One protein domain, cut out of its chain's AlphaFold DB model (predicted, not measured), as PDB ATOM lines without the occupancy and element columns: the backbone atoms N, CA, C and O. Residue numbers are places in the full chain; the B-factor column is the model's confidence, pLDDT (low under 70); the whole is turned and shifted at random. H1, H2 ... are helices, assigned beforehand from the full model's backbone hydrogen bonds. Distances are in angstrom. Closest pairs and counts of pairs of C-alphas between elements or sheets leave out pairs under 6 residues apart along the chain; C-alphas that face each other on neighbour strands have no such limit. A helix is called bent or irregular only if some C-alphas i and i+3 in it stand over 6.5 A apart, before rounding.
ATOM      1  N   LYS A 138      -3.978  49.203  -3.297       82.38
ATOM      2  CA  LYS A 138      -4.004  48.189  -4.364       82.38
ATOM      3  C   LYS A 138      -4.118  46.787  -3.784       82.38
ATOM      4  O   LYS A 138      -4.874  45.965  -4.310       82.38
ATOM      5  N   TRP A 139      -3.397  46.518  -2.701       78.19
ATOM      6  CA  TRP A 139      -3.456  45.235  -2.021       78.19
ATOM      7  C   TRP A 139      -4.827  44.990  -1.382       78.19
ATOM      8  O   TRP A 139      -5.443  43.967  -1.692       78.19
ATOM      9  N   VAL A 140      -5.339  45.927  -0.570       78.00
ATOM     10  CA  VAL A 140      -6.624  45.770   0.135       78.00
ATOM     11  C   VAL A 140      -7.737  45.545  -0.889       78.00
ATOM     12  O   VAL A 140      -8.504  44.594  -0.764       78.00
ATOM     13  N   LYS A 141      -7.767  46.309  -1.989       80.50
ATOM     14  CA  LYS A 141      -8.717  46.070  -3.089       80.50
ATOM     15  C   LYS A 141      -8.569  44.667  -3.693       80.50
ATOM     16  O   LYS A 141      -9.547  43.928  -3.795       80.50
ATOM     17  N   LYS A 142      -7.349  44.266  -4.065       79.88
ATOM     18  CA  LYS A 142      -7.094  42.980  -4.739       79.88
ATOM     19  C   LYS A 142      -7.388  41.767  -3.854       79.88
ATOM     20  O   LYS A 142      -7.822  40.736  -4.361       79.88
ATOM     21  N   LYS A 143      -7.098  41.842  -2.557       73.62
ATOM     22  CA  LYS A 143      -7.188  40.695  -1.643       73.62
ATOM     23  C   LYS A 143      -8.470  40.672  -0.821       73.62
ATOM     24  O   LYS A 143      -8.891  39.578  -0.458       73.62
ATOM     25  N   TRP A 144      -9.088  41.823  -0.562       76.19
ATOM     26  CA  TRP A 144     -10.331  41.912   0.202       76.19
ATOM     27  C   TRP A 144     -11.565  42.002  -0.697       76.19
ATOM     28  O   TRP A 144     -12.456  41.157  -0.600       76.19
ATOM     29  N   LEU A 145     -11.610  42.992  -1.596       71.81
ATOM     30  CA  LEU A 145     -12.786  43.235  -2.444       71.81
ATOM     31  C   LEU A 145     -12.887  42.216  -3.583       71.81
ATOM     32  O   LEU A 145     -13.961  41.672  -3.827       71.81
ATOM     33  N   ASN A 146     -11.766  41.897  -4.234       77.31
ATOM     34  CA  ASN A 146     -11.771  40.992  -5.390       77.31
ATOM     35  C   ASN A 146     -11.725  39.502  -5.004       77.31
ATOM     36  O   ASN A 146     -11.860  38.644  -5.871       77.31
ATOM     37  N   ASN A 147     -11.538  39.166  -3.721       77.56
ATOM     38  CA  ASN A 147     -11.551  37.783  -3.235       77.56
ATOM     39  C   ASN A 147     -12.582  37.605  -2.117       77.56
ATOM     40  O   ASN A 147     -12.251  37.502  -0.934       77.56
ATOM     41  N   ARG A 148     -13.851  37.541  -2.536       73.44
ATOM     42  CA  ARG A 148     -15.024  37.433  -1.658       73.44
ATOM     43  C   ARG A 148     -14.969  36.230  -0.708       73.44
ATOM     44  O   ARG A 148     -15.460  36.309   0.414       73.44
ATOM     45  N   TRP A 149     -14.355  35.126  -1.135       73.50
ATOM     46  CA  TRP A 149     -14.197  33.923  -0.311       73.50
ATOM     47  C   TRP A 149     -13.205  34.134   0.837       73.50
ATOM     48  O   TRP A 149     -13.512  33.800   1.986       73.50
ATOM     49  N   LYS A 150     -12.033  34.721   0.555       75.75
ATOM     50  CA  LYS A 150     -11.010  34.972   1.579       75.75
ATOM     51  C   LYS A 150     -11.462  36.043   2.576       75.75
ATOM     52  O   LYS A 150     -11.324  35.827   3.779       75.75
ATOM     53  N   SER A 151     -12.052  37.143   2.103       76.38
ATOM     54  CA  SER A 151     -12.587  38.190   2.986       76.38
ATOM     55  C   SER A 151     -13.737  37.676   3.852       76.38
ATOM     56  O   SER A 151     -13.724  37.900   5.058       76.38
ATOM     57  N   SER A 152     -14.654  36.869   3.307       81.62
ATOM     58  CA  SER A 152     -15.715  36.219   4.097       81.62
ATOM     59  C   SER A 152     -15.172  35.327   5.222       81.62
ATOM     60  O   SER A 152     -15.737  35.294   6.317       81.62
ATOM     61  N   LYS A 153     -14.066  34.604   4.992       84.06
ATOM     62  CA  LYS A 153     -13.425  33.794   6.041       84.06
ATOM     63  C   LYS A 153     -12.855  34.675   7.159       84.06
ATOM     64  O   LYS A 153     -13.119  34.394   8.323       84.06
ATOM     65  N   ILE A 154     -12.151  35.753   6.806       83.81
ATOM     66  CA  ILE A 154     -11.574  36.698   7.777       83.81
ATOM     67  C   ILE A 154     -12.677  37.377   8.598       83.81
ATOM     68  O   ILE A 154     -12.586  37.427   9.820       83.81
ATOM     69  N   VAL A 155     -13.749  37.835   7.946       84.56
ATOM     70  CA  VAL A 155     -14.896  38.473   8.611       84.56
ATOM     71  C   VAL A 155     -15.580  37.511   9.585       84.56
ATOM     72  O   VAL A 155     -15.892  37.894  10.710       84.56
ATOM     73  N   ARG A 156     -15.785  36.244   9.197       86.44
ATOM     74  CA  ARG A 156     -16.354  35.223  10.095       86.44
ATOM     75  C   ARG A 156     -15.471  34.963  11.311       86.44
ATOM     76  O   ARG A 156     -15.993  34.773  12.405       86.44
ATOM     77  N   GLU A 157     -14.157  34.957  11.126       87.81
ATOM     78  CA  GLU A 157     -13.207  34.741  12.213       87.81
ATOM     79  C   GLU A 157     -13.146  35.937  13.173       87.81
ATOM     80  O   GLU A 157     -13.230  35.741  14.384       87.81
ATOM     81  N   ALA A 158     -13.119  37.164  12.644       87.00
ATOM     82  CA  ALA A 158     -13.204  38.391  13.437       87.00
ATOM     83  C   ALA A 158     -14.504  38.438  14.261       87.00
ATOM     84  O   ALA A 158     -14.490  38.722  15.456       87.00
ATOM     85  N   ALA A 159     -15.625  38.065  13.641       85.12
ATOM     86  CA  ALA A 159     -16.928  37.979  14.289       85.12
ATOM     87  C   ALA A 159     -16.975  36.900  15.391       85.12
ATOM     88  O   ALA A 159     -17.590  37.111  16.435       85.12
ATOM     89  N   ARG A 160     -16.300  35.755  15.204       86.94
ATOM     90  CA  ARG A 160     -16.166  34.725  16.251       86.94
ATOM     91  C   ARG A 160     -15.400  35.261  17.465       86.94
ATOM     92  O   ARG A 160     -15.846  35.066  18.588       86.94
ATOM     93  N   ILE A 161     -14.290  35.961  17.243       87.06
ATOM     94  CA  ILE A 161     -13.467  36.533  18.325       87.06
ATOM     95  C   ILE A 161     -14.218  37.642  19.068       87.06
ATOM     96  O   ILE A 161     -14.148  37.729  20.298       87.06
ATOM     97  N   ALA A 162     -14.985  38.455  18.338       84.81
ATOM     98  CA  ALA A 162     -15.888  39.427  18.936       84.81
ATOM     99  C   ALA A 162     -16.926  38.736  19.835       84.81
ATOM    100  O   ALA A 162     -17.118  39.167  20.967       84.81
ATOM    101  N   LEU A 163     -17.531  37.629  19.380       82.00
ATOM    102  CA  LEU A 163     -18.497  36.852  20.167       82.00
ATOM    103  C   LEU A 163     -17.877  36.240  21.428       82.00
ATOM    104  O   LEU A 163     -18.503  36.260  22.482       82.00
ATOM    105  N   GLU A 164     -16.654  35.719  21.344       83.25
ATOM    106  CA  GLU A 164     -15.932  35.160  22.496       83.25
ATOM    107  C   GLU A 164     -15.655  36.214  23.565       83.25
ATOM    108  O   GLU A 164     -15.868  35.960  24.751       83.25
ATOM    109  N   ASN A 165     -15.270  37.424  23.150       78.44
ATOM    110  CA  ASN A 165     -15.177  38.560  24.061       78.44
ATOM    111  C   ASN A 165     -16.550  38.948  24.622       78.44
ATOM    112  O   ASN A 165     -16.662  39.274  25.801       78.44
ATOM    113  N   PHE A 166     -17.600  38.866  23.804       75.31
ATOM    114  CA  PHE A 166     -18.955  39.225  24.208       75.31
ATOM    115  C   PHE A 166     -19.635  38.215  25.135       75.31
ATOM    116  O   PHE A 166     -20.541  38.566  25.887       75.31
ATOM    117  N   ASN A 167     -19.199  36.957  25.130       70.06
ATOM    118  CA  ASN A 167     -19.705  35.939  26.047       70.06
ATOM    119  C   ASN A 167     -19.381  36.247  27.517       70.06
ATOM    120  O   ASN A 167     -20.016  35.669  28.393       70.06
ATOM    121  N   ARG A 168     -18.479  37.204  27.778       67.25
ATOM    122  CA  ARG A 168     -18.177  37.746  29.111       67.25
ATOM    123  C   ARG A 168     -19.265  38.673  29.673       67.25
ATOM    124  O   ARG A 168     -19.175  39.036  30.837       67.25
ATOM    125  N   PHE A 169     -20.279  39.014  28.873       68.06
ATOM    126  CA  PHE A 169     -21.456  39.795  29.268       68.06
ATOM    127  C   PHE A 169     -22.661  38.852  29.464       68.06
ATOM    128  O   PHE A 169     -23.347  38.512  28.485       68.06
ATOM    129  N   PRO A 170     -22.880  38.302  30.674       72.81
ATOM    130  CA  PRO A 170     -23.951  37.338  30.945       72.81
ATOM    131  C   PRO A 170     -25.364  37.927  30.803       72.81
ATOM    132  O   PRO A 170     -26.302  37.182  30.541       72.81
ATOM    133  N   GLU A 171     -25.515  39.246  30.908       79.12
ATOM    134  CA  GLU A 171     -26.785  39.974  30.860       79.12
ATOM    135  C   GLU A 171     -27.478  39.946  29.487       79.12
ATOM    136  O   GLU A 171     -28.679  40.195  29.381       79.12
ATOM    137  N   LEU A 172     -26.745  39.617  28.422       74.00
ATOM    138  CA  LEU A 172     -27.291  39.538  27.071       74.00
ATOM    139  C   LEU A 172     -27.722  38.113  26.717       74.00
ATOM    140  O   LEU A 172     -26.938  37.161  26.788       74.00
ATOM    141  N   SER A 173     -28.948  37.977  26.207       82.62
ATOM    142  CA  SER A 173     -29.453  36.697  25.705       82.62
ATOM    143  C   SER A 173     -28.654  36.201  24.493       82.62
ATOM    144  O   SER A 173     -28.124  36.979  23.693       82.62
ATOM    145  N   LYS A 174     -28.644  34.879  24.282       82.31
ATOM    146  CA  LYS A 174     -28.013  34.242  23.109       82.31
ATOM    147  C   LYS A 174     -28.505  34.841  21.781       82.31
ATOM    148  O   LYS A 174     -27.713  35.038  20.864       82.31
ATOM    149  N   LYS A 175     -29.796  35.186  21.693       82.38
ATOM    150  CA  LYS A 175     -30.409  35.803  20.504       82.38
ATOM    151  C   LYS A 175     -29.897  37.228  20.261       82.38
ATOM    152  O   LYS A 175     -29.619  37.581  19.119       82.38
ATOM    153  N   GLN A 176     -29.732  38.028  21.317       79.50
ATOM    154  CA  GLN A 176     -29.159  39.376  21.214       79.50
ATOM    155  C   GLN A 176     -27.688  39.323  20.798       79.50
ATOM    156  O   GLN A 176     -27.304  40.019  19.862       79.50
ATOM    157  N   LYS A 177     -26.893  38.443  21.423       78.69
ATOM    158  CA  LYS A 177     -25.485  38.224  21.056       78.69
ATOM    159  C   LYS A 177     -25.353  37.856  19.577       78.69
ATOM    160  O   LYS A 177     -24.573  38.475  18.864       78.69
ATOM    161  N   GLN A 178     -26.175  36.929  19.085       82.69
ATOM    162  CA  GLN A 178     -26.152  36.536  17.676       82.69
ATOM    163  C   GLN A 178     -26.498  37.698  16.729       82.69
ATOM    164  O   GLN A 178     -25.786  37.914  15.751       82.69
ATOM    165  N   LYS A 179     -27.532  38.491  17.048       82.69
ATOM    166  CA  LYS A 179     -27.938  39.657  16.243       82.69
ATOM    167  C   LYS A 179     -26.810  40.686  16.101       82.69
ATOM    168  O   LYS A 179     -26.586  41.197  15.010       82.69
ATOM    169  N   ILE A 180     -26.096  40.958  17.192       77.88
ATOM    170  CA  ILE A 180     -24.942  41.868  17.208       77.88
ATOM    171  C   ILE A 180     -23.839  41.346  16.285       77.88
ATOM    172  O   ILE A 180     -23.320  42.082  15.453       77.88
ATOM    173  N   ILE A 181     -23.513  40.059  16.384       81.06
ATOM    174  CA  ILE A 181     -22.458  39.434  15.579       81.06
ATOM    175  C   ILE A 181     -22.788  39.421  14.088       81.06
ATOM    176  O   ILE A 181     -21.894  39.589  13.259       81.06
ATOM    177  N   ASP A 182     -24.054  39.246  13.724       83.00
ATOM    178  CA  ASP A 182     -24.460  39.332  12.323       83.00
ATOM    179  C   ASP A 182     -24.387  40.773  11.793       83.00
ATOM    180  O   ASP A 182     -23.946  40.972  10.659       83.00
ATOM    181  N   GLY A 183     -24.673  41.772  12.640       81.94
ATOM    182  CA  GLY A 183     -24.392  43.185  12.353       81.94
ATOM    183  C   GLY A 183     -22.900  43.450  12.125       81.94
ATOM    184  O   GLY A 183     -22.516  43.980  11.085       81.94
ATOM    185  N   VAL A 184     -22.035  42.965  13.022       82.88
ATOM    186  CA  VAL A 184     -20.568  43.059  12.886       82.88
ATOM    187  C   VAL A 184     -20.090  42.506  11.542       82.88
ATOM    188  O   VAL A 184     -19.326  43.163  10.838       82.88
ATOM    189  N   LYS A 185     -20.570  41.327  11.125       82.44
ATOM    190  CA  LYS A 185     -20.193  40.741   9.825       82.44
ATOM    191  C   LYS A 185     -20.605  41.614   8.641       82.44
ATOM    192  O   LYS A 185     -19.867  41.687   7.656       82.44
ATOM    193  N   GLN A 186     -21.793  42.210   8.706       81.12
ATOM    194  CA  GLN A 186     -22.306  43.069   7.645       81.12
ATOM    195  C   GLN A 186     -21.462  44.340   7.533       81.12
ATOM    196  O   GLN A 186     -21.001  44.685   6.442       81.12
ATOM    197  N   ASP A 187     -21.214  44.986   8.664       81.69
ATOM    198  CA  ASP A 187     -20.691  46.342   8.682       81.69
ATOM    199  C   ASP A 187     -19.149  46.405   8.581       81.69
ATOM    200  O   ASP A 187     -18.615  47.396   8.084       81.69
ATOM    201  N   ILE A 188     -18.403  45.343   8.939       81.94
ATOM    202  CA  ILE A 188     -16.932  45.291   8.752       81.94
ATOM    203  C   ILE A 188     -16.538  45.585   7.298       81.94
ATOM    204  O   ILE A 188     -15.530  46.243   7.041       81.94
ATOM    205  N   ASN A 189     -17.319  45.112   6.326       79.19
ATOM    206  CA  ASN A 189     -17.017  45.373   4.919       79.19
ATOM    207  C   ASN A 189     -17.131  46.856   4.565       79.19
ATOM    208  O   ASN A 189     -16.367  47.332   3.724       79.19
ATOM    209  N   GLU A 190     -18.042  47.586   5.209       80.06
ATOM    210  CA  GLU A 190     -18.118  49.036   5.067       80.06
ATOM    211  C   GLU A 190     -16.897  49.695   5.712       80.06
ATOM    212  O   GLU A 190     -16.230  50.481   5.040       80.06
ATOM    213  N   CYS A 191     -16.493  49.294   6.925       79.81
ATOM    214  CA  CYS A 191     -15.264  49.802   7.558       79.81
ATOM    215  C   CYS A 191     -14.030  49.658   6.652       79.81
ATOM    216  O   CYS A 191     -13.222  50.577   6.539       79.81
ATOM    217  N   ILE A 192     -13.895  48.534   5.942       80.06
ATOM    218  CA  ILE A 192     -12.767  48.315   5.025       80.06
ATOM    219  C   ILE A 192     -12.847  49.202   3.773       80.06
ATOM    220  O   ILE A 192     -11.816  49.661   3.278       80.06
ATOM    221  N   LYS A 193     -14.042  49.499   3.247       79.62
ATOM    222  CA  LYS A 193     -14.189  50.474   2.147       79.62
ATOM    223  C   LYS A 193     -13.785  51.879   2.587       79.62
ATOM    224  O   LYS A 193     -13.136  52.596   1.821       79.62
ATOM    225  N   TRP A 194     -14.119  52.250   3.819       78.94
ATOM    226  CA  TRP A 194     -13.666  53.499   4.425       78.94
ATOM    227  C   TRP A 194     -12.148  53.530   4.583       78.94
ATOM    228  O   TRP A 194     -11.523  54.472   4.107       78.94
ATOM    229  N   LEU A 195     -11.541  52.458   5.102       80.75
ATOM    230  CA  LEU A 195     -10.083  52.314   5.191       80.75
ATOM    231  C   LEU A 195      -9.391  52.549   3.838       80.75
ATOM    232  O   LEU A 195      -8.444  53.327   3.749       80.75
ATOM    233  N   ILE A 196      -9.885  51.920   2.766       78.19
ATOM    234  CA  ILE A 196      -9.363  52.109   1.401       78.19
ATOM    235  C   ILE A 196      -9.431  53.582   0.978       78.19
ATOM    236  O   ILE A 196      -8.529  54.080   0.303       78.19
ATOM    237  N   THR A 197     -10.515  54.261   1.336       76.56
ATOM    238  CA  THR A 197     -10.763  55.652   0.959       76.56
ATOM    239  C   THR A 197      -9.831  56.591   1.728       76.56
ATOM    240  O   THR A 197      -9.155  57.409   1.106       76.56
ATOM    241  N   SER A 198      -9.694  56.408   3.044       73.50
ATOM    242  CA  SER A 198      -8.756  57.161   3.888       73.50
ATOM    243  C   SER A 198      -7.301  56.973   3.448       73.50
ATOM    244  O   SER A 198      -6.576  57.954   3.269       73.50
ATOM    245  N   LEU A 199      -6.896  55.733   3.141       72.44
ATOM    246  CA  LEU A 199      -5.576  55.439   2.573       72.44
ATOM    247  C   LEU A 199      -5.363  56.142   1.222       72.44
ATOM    248  O   LEU A 199      -4.311  56.739   1.002       72.44
ATOM    249  N   ARG A 200      -6.354  56.122   0.316       72.31
ATOM    250  CA  ARG A 200      -6.231  56.749  -1.015       72.31
ATOM    251  C   ARG A 200      -6.013  58.256  -0.923       72.31
ATOM    252  O   ARG A 200      -5.220  58.805  -1.681       72.31
ATOM    253  N   PHE A 201      -6.727  58.927  -0.026       68.06
ATOM    254  CA  PHE A 201      -6.633  60.380   0.107       68.06
ATOM    255  C   PHE A 201      -5.536  60.832   1.074       68.06
ATOM    256  O   PHE A 201      -5.244  62.025   1.125       68.06
ATOM    257  N   GLY A 202      -4.919  59.905   1.816       61.94
ATOM    258  CA  GLY A 202      -3.925  60.233   2.837       61.94
ATOM    259  C   GLY A 202      -4.489  61.145   3.925       61.94
ATOM    260  O   GLY A 202      -3.779  62.007   4.435       61.94
ATOM    261  N   ARG A 203      -5.790  61.024   4.196       67.62
ATOM    262  CA  ARG A 203      -6.522  61.862   5.143       67.62
ATOM    263  C   ARG A 203      -7.432  60.985   5.970       67.62
ATOM    264  O   ARG A 203      -8.078  60.075   5.453       67.62
ATOM    265  N   GLU A 204      -7.499  61.316   7.244       63.50
ATOM    266  CA  GLU A 204      -8.536  60.852   8.147       63.50
ATOM    267  C   GLU A 204      -9.869  61.403   7.623       63.50
ATOM    268  O   GLU A 204     -10.096  62.614   7.597       63.50
ATOM    269  N   GLN A 205     -10.706  60.534   7.055       60.91
ATOM    270  CA  GLN A 205     -12.032  60.952   6.613       60.91
ATOM    271  C   GLN A 205     -12.962  61.071   7.811       60.91
ATOM    272  O   GLN A 205     -12.876  60.270   8.731       60.91
ATOM    273  N   ASN A 206     -13.888  62.030   7.779       56.28
ATOM    274  CA  ASN A 206     -14.822  62.210   8.881       56.28
ATOM    275  C   ASN A 206     -15.663  60.931   9.106       56.28
ATOM    276  O   ASN A 206     -16.484  60.555   8.267       56.28
ATOM    277  N   THR A 207     -15.451  60.270  10.247       60.09
ATOM    278  CA  THR A 207     -16.126  59.032  10.664       60.09
ATOM    279  C   THR A 207     -17.526  59.270  11.222       60.09
ATOM    280  O   THR A 207     -18.186  58.313  11.616       60.09
ATOM    281  N   ASP A 208     -18.030  60.507  11.238       58.38
ATOM    282  CA  ASP A 208     -19.374  60.824  11.743       58.38
ATOM    283  C   ASP A 208     -20.486  60.013  11.051       58.38
ATOM    284  O   ASP A 208     -21.470  59.625  11.687       58.38
ATOM    285  N   GLY A 209     -20.321  59.701   9.760       57.69
ATOM    286  CA  GLY A 209     -21.230  58.814   9.025       57.69
ATOM    287  C   GLY A 209     -21.176  57.361   9.510       57.69
ATOM    288  O   GLY A 209     -22.214  56.708   9.617       57.69
ATOM    289  N   LEU A 210     -19.979  56.884   9.871       60.81
ATOM    290  CA  LEU A 210     -19.755  55.583  10.502       60.81
ATOM    291  C   LEU A 210     -20.449  55.556  11.868       60.81
ATOM    292  O   LEU A 210     -21.354  54.747  12.065       60.81
ATOM    293  N   LYS A 211     -20.117  56.499  12.760       58.72
ATOM    294  CA  LYS A 211     -20.681  56.626  14.116       58.72
ATOM    295  C   LYS A 211     -22.199  56.491  14.116       58.72
ATOM    296  O   LYS A 211     -22.742  55.633  14.802       58.72
ATOM    297  N   ARG A 212     -22.895  57.261  13.275       53.78
ATOM    298  CA  ARG A 212     -24.365  57.203  13.184       53.78
ATOM    299  C   ARG A 212     -24.877  55.833  12.728       53.78
ATOM    300  O   ARG A 212     -25.912  55.391  13.206       53.78
ATOM    301  N   SER A 213     -24.167  55.138  11.845       58.72
ATOM    302  CA  SER A 213     -24.575  53.810  11.364       58.72
ATOM    303  C   SER A 213     -24.357  52.678  12.385       58.72
ATOM    304  O   SER A 213     -25.167  51.749  12.429       58.72
ATOM    305  N   PHE A 214     -23.323  52.786  13.232       59.06
ATOM    306  CA  PHE A 214     -22.952  51.781  14.242       59.06
ATOM    307  C   PHE A 214     -23.668  51.989  15.581       59.06
ATOM    308  O   PHE A 214     -24.240  51.045  16.129       59.06
ATOM    309  N   ILE A 215     -23.716  53.237  16.066       51.34
ATOM    310  CA  ILE A 215     -24.316  53.617  17.359       51.34
ATOM    311  C   ILE A 215     -25.826  53.328  17.382       51.34
ATOM    312  O   ILE A 215     -26.380  53.007  18.430       51.34
ATOM    313  N   ILE A 216     -26.501  53.365  16.226       48.38
ATOM    314  CA  ILE A 216     -27.947  53.104  16.128       48.38
ATOM    315  C   ILE A 216     -28.287  51.600  16.245       48.38
ATOM    316  O   ILE A 216     -29.444  51.256  16.489       48.38
ATOM    317  N   LYS A 217     -27.320  50.676  16.105       53.22
ATOM    318  CA  LYS A 217     -27.630  49.237  15.968       53.22
ATOM    319  C   LYS A 217     -27.281  48.358  17.169       53.22
ATOM    320  O   LYS A 217     -28.010  47.390  17.394       53.22
ATOM    321  N   SER A 218     -26.228  48.654  17.937       57.16
ATOM    322  CA  SER A 218     -25.825  47.843  19.105       57.16
ATOM    323  C   SER A 218     -24.548  48.364  19.777       57.16
ATOM    324  O   SER A 218     -23.900  49.263  19.255       57.16
ATOM    325  N   SER A 219     -24.175  47.763  20.921       68.88
ATOM    326  CA  SER A 219     -22.873  47.946  21.584       68.88
ATOM    327  C   SER A 219     -21.724  48.032  20.575       68.88
ATOM    328  O   SER A 219     -21.619  47.197  19.679       68.88
ATOM    329  N   VAL A 220     -20.869  49.038  20.752       75.81
ATOM    330  CA  VAL A 220     -19.722  49.362  19.891       75.81
ATOM    331  C   VAL A 220     -18.562  48.372  20.072       75.81
ATOM    332  O   VAL A 220     -17.831  48.053  19.135       75.81
ATOM    333  N   ARG A 221     -18.423  47.807  21.275       79.94
ATOM    334  CA  ARG A 221     -17.289  46.955  21.671       79.94
ATOM    335  C   ARG A 221     -17.007  45.744  20.751       79.94
ATOM    336  O   ARG A 221     -15.835  45.506  20.472       79.94
ATOM    337  N   PRO A 222     -18.001  44.985  20.252       79.62
ATOM    338  CA  PRO A 222     -17.791  43.908  19.278       79.62
ATOM    339  C   PRO A 222     -17.119  44.370  17.982       79.62
ATOM    340  O   PRO A 222     -16.328  43.625  17.407       79.62
ATOM    341  N   TYR A 223     -17.440  45.581  17.518       82.06
ATOM    342  CA  TYR A 223     -16.879  46.143  16.293       82.06
ATOM    343  C   TYR A 223     -15.410  46.501  16.491       82.06
ATOM    344  O   TYR A 223     -14.582  46.116  15.669       82.06
ATOM    345  N   VAL A 224     -15.086  47.135  17.623       84.94
ATOM    346  CA  VAL A 224     -13.704  47.442  18.021       84.94
ATOM    347  C   VAL A 224     -12.864  46.168  18.071       84.94
ATOM    348  O   VAL A 224     -11.875  46.065  17.354       84.94
ATOM    349  N   VAL A 225     -13.314  45.145  18.806       86.44
ATOM    350  CA  VAL A 225     -12.584  43.868  18.931       86.44
ATOM    351  C   VAL A 225     -12.367  43.200  17.568       86.44
ATOM    352  O   VAL A 225     -11.302  42.643  17.295       86.44
ATOM    353  N   ALA A 226     -13.370  43.241  16.688       85.06
ATOM    354  CA  ALA A 226     -13.240  42.669  15.355       85.06
ATOM    355  C   ALA A 226     -12.240  43.444  14.478       85.06
ATOM    356  O   ALA A 226     -11.487  42.823  13.723       85.06
ATOM    357  N   LEU A 227     -12.209  44.776  14.575       86.50
ATOM    358  CA  LEU A 227     -11.263  45.623  13.847       86.50
ATOM    359  C   LEU A 227      -9.835  45.483  14.381       86.50
ATOM    360  O   LEU A 227      -8.919  45.354  13.572       86.50
ATOM    361  N   GLU A 228      -9.646  45.409  15.700       88.19
ATOM    362  CA  GLU A 228      -8.351  45.123  16.336       88.19
ATOM    363  C   GLU A 228      -7.785  43.785  15.845       88.19
ATOM    364  O   GLU A 228      -6.631  43.700  15.426       88.19
ATOM    365  N   TYR A 229      -8.619  42.739  15.781       87.12
ATOM    366  CA  TYR A 229      -8.200  41.452  15.224       87.12
ATOM    367  C   TYR A 229      -7.744  41.569  13.761       87.12
ATOM    368  O   TYR A 229      -6.721  40.995  13.373       87.12
ATOM    369  N   ILE A 230      -8.493  42.306  12.936       84.56
ATOM    370  CA  ILE A 230      -8.156  42.501  11.521       84.56
ATOM    371  C   ILE A 230      -6.845  43.291  11.384       84.56
ATOM    372  O   ILE A 230      -5.988  42.892  10.590       84.56
ATOM    373  N   ARG A 231      -6.671  44.352  12.179       85.19
ATOM    374  CA  ARG A 231      -5.455  45.170  12.259       85.19
ATOM    375  C   ARG A 231      -4.234  44.310  12.577       85.19
ATOM    376  O   ARG A 231      -3.286  44.271  11.790       85.19
ATOM    377  N   ASP A 232      -4.294  43.576  13.685       80.12
ATOM    378  CA  ASP A 232      -3.118  42.955  14.299       80.12
ATOM    379  C   ASP A 232      -2.743  41.615  13.680       80.12
ATOM    380  O   ASP A 232      -1.561  41.281  13.619       80.12
ATOM    381  N   ARG A 233      -3.726  40.841  13.205       73.50
ATOM    382  CA  ARG A 233      -3.485  39.479  12.702       73.50
ATOM    383  C   ARG A 233      -3.684  39.304  11.209       73.50
ATOM    384  O   ARG A 233      -3.339  38.248  10.691       73.50
ATOM    385  N   LYS A 234      -4.320  40.244  10.508       71.00
ATOM    386  CA  LYS A 234      -4.727  40.012   9.111       71.00
ATOM    387  C   LYS A 234      -4.403  41.136   8.153       71.00
ATOM    388  O   LYS A 234      -4.613  40.934   6.966       71.00
ATOM    389  N   LEU A 235      -3.880  42.266   8.608       66.88
ATOM    390  CA  LEU A 235      -3.362  43.314   7.728       66.88
ATOM    391  C   LEU A 235      -1.852  43.500   7.903       66.88
ATOM    392  O   LEU A 235      -1.153  43.676   6.906       66.88
ATOM    393  N   SER A 236      -1.339  43.309   9.121       60.53
ATOM    394  CA  SER A 236       0.095  43.181   9.419       60.53
ATOM    395  C   SER A 236       0.778  42.037   8.646       60.53
ATOM    396  O   SER A 236       1.824  42.258   8.051       60.53
ATOM    397  N   GLU A 237       0.152  40.851   8.564       64.88
ATOM    398  CA  GLU A 237       0.666  39.662   7.847       64.88
ATOM    399  C   GLU A 237       0.949  39.904   6.349       64.88
ATOM    400  O   GLU A 237       1.595  39.077   5.704       64.88
ATOM    401  N   TYR A 238       0.422  40.981   5.753       62.59
ATOM    402  CA  TYR A 238       0.439  41.157   4.298       62.59
ATOM    403  C   TYR A 238       1.035  42.467   3.799       62.59
ATOM    404  O   TYR A 238       1.120  42.654   2.580       62.59
ATOM    405  N   CYS A 239       1.450  43.343   4.706       65.44
ATOM    406  CA  CYS A 239       2.270  44.491   4.350       65.44
ATOM    407  C   CYS A 239       3.687  43.981   4.089       65.44
ATOM    408  O   CYS A 239       4.235  43.235   4.896       65.44
ATOM    409  N   LYS A 240       4.258  44.310   2.924       66.38
ATOM    410  CA  LYS A 240       5.590  43.796   2.563       66.38
ATOM    411  C   LYS A 240       6.697  44.497   3.338       66.38
ATOM    412  O   LYS A 240       7.752  43.909   3.551       66.38
ATOM    413  N   ASN A 241       6.431  45.740   3.729       72.62
ATOM    414  CA  ASN A 241       7.369  46.627   4.391       72.62
ATOM    415  C   ASN A 241       6.676  47.289   5.591       72.62
ATOM    416  O   ASN A 241       5.468  47.544   5.549       72.62
ATOM    417  N   ASP A 242       7.454  47.644   6.614       75.31
ATOM    418  CA  ASP A 242       6.939  48.214   7.866       75.31
ATOM    419  C   ASP A 242       6.126  49.497   7.654       75.31
ATOM    420  O   ASP A 242       5.078  49.664   8.272       75.31
ATOM    421  N   LEU A 243       6.538  50.346   6.703       75.19
ATOM    422  CA  LEU A 243       5.851  51.600   6.381       75.19
ATOM    423  C   LEU A 243       4.441  51.383   5.798       75.19
ATOM    424  O   LEU A 243       3.522  52.145   6.085       75.19
ATOM    425  N   GLU A 244       4.240  50.327   5.001       75.75
ATOM    426  CA  GLU A 244       2.903  49.963   4.501       75.75
ATOM    427  C   GLU A 244       2.003  49.528   5.664       75.75
ATOM    428  O   GLU A 244       0.840  49.928   5.745       75.75
ATOM    429  N   GLY A 245       2.562  48.741   6.589       77.00
ATOM    430  CA  GLY A 245       1.863  48.273   7.781       77.00
ATOM    431  C   GLY A 245       1.555  49.387   8.774       77.00
ATOM    432  O   GLY A 245       0.511  49.345   9.421       77.00
ATOM    433  N   GLU A 246       2.432  50.380   8.899       81.25
ATOM    434  CA  GLU A 246       2.216  51.573   9.720       81.25
ATOM    435  C   GLU A 246       1.057  52.412   9.172       81.25
ATOM    436  O   GLU A 246       0.127  52.721   9.914       81.25
ATOM    437  N   GLU A 247       1.049  52.709   7.867       81.94
ATOM    438  CA  GLU A 247      -0.030  53.497   7.264       81.94
ATOM    439  C   GLU A 247      -1.377  52.767   7.381       81.94
ATOM    440  O   GLU A 247      -2.372  53.381   7.755       81.94
ATOM    441  N   VAL A 248      -1.435  51.454   7.132       80.88
ATOM    442  CA  VAL A 248      -2.683  50.685   7.294       80.88
ATOM    443  C   VAL A 248      -3.163  50.677   8.745       80.88
ATOM    444  O   VAL A 248      -4.351  50.899   8.976       80.88
ATOM    445  N   ARG A 249      -2.265  50.455   9.714       83.00
ATOM    446  CA  ARG A 249      -2.609  50.478  11.144       83.00
ATOM    447  C   ARG A 249      -3.160  51.830  11.562       83.00
ATOM    448  O   ARG A 249      -4.268  51.865  12.084       83.00
ATOM    449  N   LYS A 250      -2.477  52.918  11.198       82.88
ATOM    450  CA  LYS A 250      -2.896  54.289  11.507       82.88
ATOM    451  C   LYS A 250      -4.363  54.547  11.151       82.88
ATOM    452  O   LYS A 250      -5.115  55.074  11.963       82.88
ATOM    453  N   TYR A 251      -4.790  54.183   9.942       79.94
ATOM    454  CA  TYR A 251      -6.171  54.445   9.521       79.94
ATOM    455  C   TYR A 251      -7.193  53.480  10.129       79.94
ATOM    456  O   TYR A 251      -8.370  53.822  10.182       79.94
ATOM    457  N   ILE A 252      -6.785  52.290  10.579       82.00
ATOM    458  CA  ILE A 252      -7.671  51.398  11.338       82.00
ATOM    459  C   ILE A 252      -7.814  51.883  12.773       82.00
ATOM    460  O   ILE A 252      -8.925  51.870  13.286       82.00
ATOM    461  N   ASP A 253      -6.728  52.349  13.387       83.50
ATOM    462  CA  ASP A 253      -6.753  52.954  14.719       83.50
ATOM    463  C   ASP A 253      -7.684  54.164  14.719       83.50
ATOM    464  O   ASP A 253      -8.596  54.233  15.531       83.50
ATOM    465  N   PHE A 254      -7.594  55.012  13.693       78.44
ATOM    466  CA  PHE A 254      -8.539  56.111  13.510       78.44
ATOM    467  C   PHE A 254     -10.006  55.650  13.372       78.44
ATOM    468  O   PHE A 254     -10.919  56.303  13.874       78.44
ATOM    469  N   LEU A 255     -10.264  54.519  12.700       77.81
ATOM    470  CA  LEU A 255     -11.615  53.944  12.627       77.81
ATOM    471  C   LEU A 255     -12.086  53.405  13.984       77.81
ATOM    472  O   LEU A 255     -13.271  53.509  14.277       77.81
ATOM    473  N   ILE A 256     -11.184  52.827  14.779       81.38
ATOM    474  CA  ILE A 256     -11.467  52.311  16.121       81.38
ATOM    475  C   ILE A 256     -11.739  53.463  17.094       81.38
ATOM    476  O   ILE A 256     -12.743  53.418  17.789       81.38
ATOM    477  N   ASP A 257     -10.911  54.508  17.096       79.75
ATOM    478  CA  ASP A 257     -11.104  55.716  17.914       79.75
ATOM    479  C   ASP A 257     -12.392  56.460  17.528       79.75
ATOM    480  O   ASP A 257     -13.023  57.156  18.327       79.75
ATOM    481  N   GLY A 258     -12.790  56.316  16.265       72.12
ATOM    482  CA  GLY A 258     -14.040  56.824  15.736       72.12
ATOM    483  C   GLY A 258     -15.277  56.011  16.124       72.12
ATOM    484  O   GLY A 258     -16.367  56.460  15.783       72.12
ATOM    485  N   LEU A 259     -15.165  54.857  16.780       72.62
ATOM    486  CA  LEU A 259     -16.293  54.003  17.167       72.62
ATOM    487  C   LEU A 259     -16.609  54.148  18.657       72.62
ATOM    488  O   LEU A 259     -17.789  54.450  18.950       72.62
TER     489      LEU A 259
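Overview. This is residues 138 to 259 of the 259 residues of an uncharacterized protein of Moorea sp. SIO3I6 (UniProt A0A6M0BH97). The long helix H3 runs lengthwise through a body of helices and is crossed steeply by H2, H5 and H6; H5 and H6 fold back side by side as a hairpin. H1 makes a corner with H2, H4 lies loosely beside H3 on the side away from H2, and residues 170 to 175 stick out at one end. The 122 printed residues include six named helices, H1 to H6 in chain order, and no named strand: the class is all helix. The whole is compact, with a radius of gyration of the C-alphas of 14.3 A and spans of 43 by 29 by 23 A.

Along the chain. H3, residues 174 to 201, measures 40.9 A from C-alpha 174 at (-28.013, 34.242, 23.109) to C-alpha 201, with a kink of 31 degrees near residue 188. H2 is residues 148 to 166, 26.2 A; H5 is 221 to 238, 25.5 A; H6 is 242 to 257, 22.0 A, ending at (-11.104, 55.716, 17.914). H5 is only just irregular, with C-alphas 232 and 235 6.6 A apart. H1 is residues 138 to 145, 10.3 A, and H4 is 208 to 215, 10.4 A.

Arrangement. H3 touches H2 with residues 177 to 188 alone, closest C-alphas Ile 181 and Ala 159, 5.9 A, at a steep tilt of 54 degrees. H3 touches H6, closest C-alphas Leu 195 and Tyr 251, 6.2 A. H2 touches H5, closest C-alphas Ala 158 and Ala 226, 4.7 A. In the hairpin H5 and H6 run opposite ways at a shallow tilt of 6 degrees, closest C-alphas Ser 236 and Gly 245, 5.6 A. H4 is close to H3 but not clearly touching, closest C-alphas Leu 210 and Cys 191, 7.9 A. Every O i to N i+4 pair is within hydrogen-bond range in H1, H2, H4 and H6; H3 has 22 of 24 and H5 10 of 14.

Size, cuts and confidence. The C-alphas farthest apart, Glu 171 and Asn 241, are 43.7 A apart. The printed part has no cut and no long link. Residues 168 to 169, 201 to 219 and 235 to 240 have pLDDT under 70.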